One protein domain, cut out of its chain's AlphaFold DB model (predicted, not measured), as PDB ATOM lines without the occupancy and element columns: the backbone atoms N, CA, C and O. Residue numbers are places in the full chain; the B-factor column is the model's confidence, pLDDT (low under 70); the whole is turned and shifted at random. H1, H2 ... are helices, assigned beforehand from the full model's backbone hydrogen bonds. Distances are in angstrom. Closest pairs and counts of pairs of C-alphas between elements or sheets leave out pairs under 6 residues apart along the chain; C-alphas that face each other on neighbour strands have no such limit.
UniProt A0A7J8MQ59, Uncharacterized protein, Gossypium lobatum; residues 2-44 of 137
ATOM      1  N   ILE A   2     -31.979  26.531  -0.216       95.31
ATOM      2  CA  ILE A   2     -31.396  25.189  -0.426       95.31
ATOM      3  C   ILE A   2     -29.903  25.213  -0.803       95.31
ATOM      4  O   ILE A   2     -29.142  24.372  -0.329       95.31
ATOM      5  N   ASP A   3     -29.452  26.207  -1.574       97.19
ATOM      6  CA  ASP A   3     -28.029  26.352  -1.918       97.19
ATOM      7  C   ASP A   3     -27.155  26.609  -0.686       97.19
ATOM      8  O   ASP A   3     -26.060  26.060  -0.574       97.19
ATOM      9  N   LEU A   4     -27.666  27.386   0.277       97.38
ATOM     10  CA  LEU A   4     -26.985  27.644   1.547       97.38
ATOM     11  C   LEU A   4     -26.866  26.356   2.365       97.38
ATOM     12  O   LEU A   4     -25.767  26.009   2.785       97.38
ATOM     13  N   ALA A   5     -27.970  25.618   2.520       97.62
ATOM     14  CA  ALA A   5     -27.960  24.323   3.195       97.62
ATOM     15  C   ALA A   5     -26.956  23.358   2.541       97.62
ATOM     16  O   ALA A   5     -26.175  22.697   3.219       97.62
ATOM     17  N   THR A   6     -26.910  23.346   1.207       97.75
ATOM     18  CA  THR A   6     -25.956  22.542   0.432       97.75
ATOM     19  C   THR A   6     -24.503  22.965   0.680       97.75
ATOM     20  O   THR A   6     -23.632  22.101   0.782       97.75
ATOM     21  N   SER A   7     -24.217  24.268   0.787       98.25
ATOM     22  CA  SER A   7     -22.877  24.778   1.130       98.25
ATOM     23  C   SER A   7     -22.464  24.352   2.534       98.25
ATOM     24  O   SER A   7     -21.401  23.761   2.705       98.25
ATOM     25  N   MET A   8     -23.343  24.556   3.517       98.25
ATOM     26  CA  MET A   8     -23.087  24.190   4.911       98.25
ATOM     27  C   MET A   8     -22.785  22.696   5.053       98.25
ATOM     28  O   MET A   8     -21.831  22.320   5.726       98.25
ATOM     29  N   ILE A   9     -23.528  21.830   4.355       98.19
ATOM     30  CA  ILE A   9     -23.253  20.386   4.340       98.19
ATOM     31  C   ILE A   9     -21.855  20.092   3.772       98.19
ATOM     32  O   ILE A   9     -21.116  19.305   4.363       98.19
ATOM     33  N   LYS A  10     -21.462  20.732   2.661       97.94
ATOM     34  CA  LYS A  10     -20.126  20.554   2.053       97.94
ATOM     35  C   LYS A  10     -18.992  21.020   2.966       97.94
ATOM     36  O   LYS A  10     -17.898  20.467   2.901       97.94
ATOM     37  N   GLU A  11     -19.257  22.007   3.812       98.25
ATOM     38  CA  GLU A  11     -18.323  22.536   4.811       98.25
ATOM     39  C   GLU A  11     -18.281  21.697   6.103       98.25
ATOM     40  O   GLU A  11     -17.516  22.003   7.013       98.25
ATOM     41  N   GLY A  12     -19.071  20.619   6.195       98.12
ATOM     42  CA  GLY A  12     -19.153  19.770   7.387       98.12
ATOM     43  C   GLY A  12     -20.087  20.308   8.476       98.12
ATOM     44  O   GLY A  12     -20.142  19.743   9.564       98.12
ATOM     45  N   LEU A  13     -20.860  21.353   8.176       98.25
ATOM     46  CA  LEU A  13     -21.808  22.027   9.071       98.25
ATOM     47  C   LEU A  13     -23.250  21.529   8.865       98.25
ATOM     48  O   LEU A  13     -24.217  22.250   9.092       98.25
ATOM     49  N   GLY A  14     -23.432  20.288   8.403       97.38
ATOM     50  CA  GLY A  14     -24.761  19.727   8.128       97.38
ATOM     51  C   GLY A  14     -25.672  19.657   9.363       97.38
ATOM     52  O   GLY A  14     -26.892  19.756   9.239       97.38
ATOM     53  N   SER A  15     -25.089  19.510  10.554       98.19
ATOM     54  CA  SER A  15     -25.817  19.478  11.829       98.19
ATOM     55  C   SER A  15     -26.106  20.865  12.408       98.19
ATOM     56  O   SER A  15     -26.845  20.959  13.388       98.19
ATOM     57  N   ASP A  16     -25.569  21.925  11.809       98.25
ATOM     58  CA  ASP A  16     -25.740  23.287  12.302       98.25
ATOM     59  C   ASP A  16     -27.092  23.851  11.872       98.25
ATOM     60  O   ASP A  16     -27.652  23.483  10.834       98.25
ATOM     61  N   LEU A  17     -27.627  24.754  12.694       98.19
ATOM     62  CA  LEU A  17     -28.907  25.399  12.433       98.19
ATOM     63  C   LEU A  17     -28.811  26.350  11.240       98.19
ATOM     64  O   LEU A  17     -27.892  27.162  11.134       98.19
ATOM     65  N   MET A  18     -29.818  26.278  10.376       97.88
ATOM     66  CA  MET A  18     -30.046  27.259   9.323       97.88
ATOM     67  C   MET A  18     -30.528  28.595   9.916       97.88
ATOM     68  O   MET A  18     -31.071  28.624  11.027       97.88
ATOM     69  N   PRO A  19     -30.384  29.712   9.175       96.88
ATOM     70  CA  PRO A  19     -31.000  30.983   9.544       96.88
ATOM     71  C   PRO A  19     -32.512  30.849   9.765       96.88
ATOM     72  O   PRO A  19     -33.166  30.014   9.139       96.88
ATOM     73  N   LYS A  20     -33.080  31.709  10.615       94.81
ATOM     74  CA  LYS A  20     -34.509  31.688  10.983       94.81
ATOM     75  C   LYS A  20     -35.444  31.868   9.779       94.81
ATOM     76  O   LYS A  20     -36.602  31.478   9.823       94.81
ATOM     77  N   GLU A  21     -34.953  32.468   8.701       95.31
ATOM     78  CA  GLU A  21     -35.686  32.664   7.452       95.31
ATOM     79  C   GLU A  21     -35.864  31.363   6.658       95.31
ATOM     80  O   GLU A  21     -36.665  31.330   5.728       95.31
ATOM     81  N   ALA A  22     -35.105  30.308   6.981       94.12
ATOM     82  CA  ALA A  22     -35.226  29.019   6.314       94.12
ATOM     83  C   ALA A  22     -36.539  28.318   6.683       94.12
ATOM     84  O   ALA A  22     -37.242  27.852   5.792       94.12
ATOM     85  N   ASP A  23     -36.872  28.272   7.972       92.50
ATOM     86  CA  ASP A  23     -38.086  27.646   8.488       92.50
ATOM     87  C   ASP A  23     -38.502  28.329   9.805       92.50
ATOM     88  O   ASP A  23     -37.630  28.721  10.591       92.50
ATOM     89  N   PRO A  24     -39.810  28.503  10.080       92.88
ATOM     90  CA  PRO A  24     -40.275  29.032  11.363       92.88
ATOM     91  C   PRO A  24     -39.825  28.191  12.570       92.88
ATOM     92  O   PRO A  24     -39.691  28.733  13.671       92.88
ATOM     93  N   SER A  25     -39.586  26.893  12.375       94.38
ATOM     94  CA  SER A  25     -39.037  25.976  13.369       94.38
ATOM     95  C   SER A  25     -37.516  25.849  13.211       94.38
ATOM     96  O   SER A  25     -37.010  25.824  12.091       94.38
ATOM     97  N   PRO A  26     -36.747  25.711  14.309       97.00
ATOM     98  CA  PRO A  26     -35.316  25.442  14.215       97.00
ATOM     99  C   PRO A  26     -35.037  24.189  13.380       97.00
ATOM    100  O   PRO A  26     -35.517  23.099  13.699       97.00
ATOM    101  N   ILE A  27     -34.237  24.344  12.327       98.00
ATOM    102  CA  ILE A  27     -33.924  23.273  11.384       98.00
ATOM    103  C   ILE A  27     -32.434  23.264  11.062       98.00
ATOM    104  O   ILE A  27     -31.809  24.316  10.927       98.00
ATOM    105  N   THR A  28     -31.847  22.075  10.955       98.38
ATOM    106  CA  THR A  28     -30.442  21.925  10.558       98.38
ATOM    107  C   THR A  28     -30.277  22.069   9.048       98.38
ATOM    108  O   THR A  28     -31.225  21.844   8.290       98.38
ATOM    109  N   ALA A  29     -29.066  22.387   8.588       98.31
ATOM    110  CA  ALA A  29     -28.753  22.436   7.160       98.31
ATOM    111  C   ALA A  29     -29.078  21.109   6.455       98.31
ATOM    112  O   ALA A  29     -29.702  21.109   5.394       98.31
ATOM    113  N   TYR A  30     -28.738  19.976   7.074       98.44
ATOM    114  CA  TYR A  30     -29.061  18.653   6.546       98.44
ATOM    115  C   TYR A  30     -30.570  18.433   6.411       98.44
ATOM    116  O   TYR A  30     -31.033  18.068   5.333       98.44
ATOM    117  N   ARG A  31     -31.358  18.704   7.461       98.00
ATOM    118  CA  ARG A  31     -32.808  18.470   7.414       98.00
ATOM    119  C   ARG A  31     -33.510  19.414   6.438       98.00
ATOM    120  O   ARG A  31     -34.405  18.983   5.724       98.00
ATOM    121  N   TYR A  32     -33.073  20.671   6.349       97.88
ATOM    122  CA  TYR A  32     -33.601  21.605   5.353       97.88
ATOM    123  C   TYR A  32     -33.319  21.125   3.923       97.88
ATOM    124  O   TYR A  32     -34.204  21.139   3.072       97.88
ATOM    125  N   ASN A  33     -32.092  20.665   3.653       98.12
ATOM    126  CA  ASN A  33     -31.750  20.090   2.354       98.12
ATOM    127  C   ASN A  33     -32.592  18.843   2.051       98.12
ATOM    128  O   ASN A  33     -33.146  18.754   0.964       98.12
ATOM    129  N   SER A  34     -32.746  17.946   3.024       97.75
ATOM    130  CA  SER A  34     -33.555  16.730   2.907       97.75
ATOM    131  C   SER A  34     -35.021  17.004   2.536       97.75
ATOM    132  O   SER A  34     -35.571  16.287   1.706       97.75
ATOM    133  N   LEU A  35     -35.630  18.064   3.085       96.19
ATOM    134  CA  LEU A  35     -37.006  18.474   2.768       96.19
ATOM    135  C   LEU A  35     -37.147  19.144   1.396       96.19
ATOM    136  O   LEU A  35     -38.175  18.999   0.743       96.19
ATOM    137  N   CYS A  36     -36.159  19.944   0.985       95.62
ATOM    138  CA  CYS A  36     -36.277  20.785  -0.210       95.62
ATOM    139  C   CYS A  36     -35.661  20.172  -1.474       95.62
ATOM    140  O   CYS A  36     -35.971  20.619  -2.580       95.62
ATOM    141  N   ALA A  37     -34.724  19.235  -1.338       96.62
ATOM    142  CA  ALA A  37     -34.058  18.620  -2.475       96.62
ATOM    143  C   ALA A  37     -34.977  17.593  -3.142       96.62
ATOM    144  O   ALA A  37     -35.590  16.767  -2.471       96.62
ATOM    145  N   TYR A  38     -35.002  17.593  -4.476       96.06
ATOM    146  CA  TYR A  38     -35.619  16.504  -5.228       96.06
ATOM    147  C   TYR A  38     -34.895  15.198  -4.917       96.06
ATOM    148  O   TYR A  38     -33.665  15.143  -5.003       96.06
ATOM    149  N   MET A  39     -35.648  14.152  -4.579       95.81
ATOM    150  CA  MET A  39     -35.092  12.902  -4.064       95.81
ATOM    151  C   MET A  39     -34.246  13.094  -2.789       95.81
ATOM    152  O   MET A  39     -33.366  12.273  -2.513       95.81
ATOM    153  N   GLY A  40     -34.525  14.130  -1.994       96.38
ATOM    154  CA  GLY A  40     -34.047  14.234  -0.617       96.38
ATOM    155  C   GLY A  40     -34.562  13.082   0.250       96.38
ATOM    156  O   GLY A  40     -35.418  12.298  -0.172       96.38
ATOM    157  N   ASP A  41     -34.022  12.926   1.457       96.88
ATOM    158  CA  ASP A  41     -34.385  11.790   2.313       96.88
ATOM    159  C   ASP A  41     -35.838  11.875   2.806       96.88
ATOM    160  O   ASP A  41     -36.486  10.841   2.960       96.88
ATOM    161  N   ASP A  42     -36.372  13.090   2.969       97.06
ATOM    162  CA  ASP A  42     -37.767  13.341   3.348       97.06
ATOM    163  C   ASP A  42     -38.723  13.424   2.125       97.06
ATOM    164  O   ASP A  42     -39.943  13.487   2.297       97.06
ATOM    165  N   ASP A  43     -38.211  13.374   0.885       97.31
ATOM    166  CA  ASP A  43     -39.007  13.414  -0.353       97.31
ATOM    167  C   ASP A  43     -39.613  12.035  -0.685       97.31
ATOM    168  O   ASP A  43     -39.134  11.274  -1.535       97.31
ATOM    169  N   MET A  44     -40.660  11.683   0.064       97.00
ATOM    170  CA  MET A  44     -41.293  10.358   0.027       97.00
ATOM    171  C   MET A  44     -42.600  10.320  -0.779       97.00
ATOM    172  O   MET A  44     -42.978   9.256  -1.273       97.00
TER     173      MET A  44
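What this domain is: This is residues 2 to 44 of the 137 residues of an uncharacterized protein of Gossypium lobatum (UniProt A0A7J8MQ59). Little of this domain is regular structure: two short helices, H1 and then H2, make a hairpin whose link is a long loop, residues 11 to 28. Residues 37 to 44 form a tail after H2. The printed part has 43 residues, with two named helices and no named strand; the class is all helix, though the helices hold only 17 residues. It is compact, with a radius of gyration of the C-alphas of 9.4 A, and rounded, spanning 24 by 24 by 15 A.

How they stand to each other: H1, residues 2 to 10, and H2, residues 29 to 36, touch. Their closest C-alphas, those of Ala 5 and Ala 29, are 4.5 A apart. They run opposite ways at a steep tilt of 39 degrees, a helical hairpin. In both, every O i to N i+4 pair is within hydrogen-bond range.

Where its parts are: H1 begins at C-alpha 2 (-31.396, 25.189, -0.426) and is 12.4 A long from first to last C-alpha. H2 is 10.7 A long and ends at C-alpha 36 (-36.277, 20.785, -0.210).

The domain as a whole: The C-alphas farthest apart, those of Glu 11 and Met 44, are 26.4 A apart. The link from H1 to H2 is long. The printed part has no cut, and no printed residue is under 70 in pLDDT.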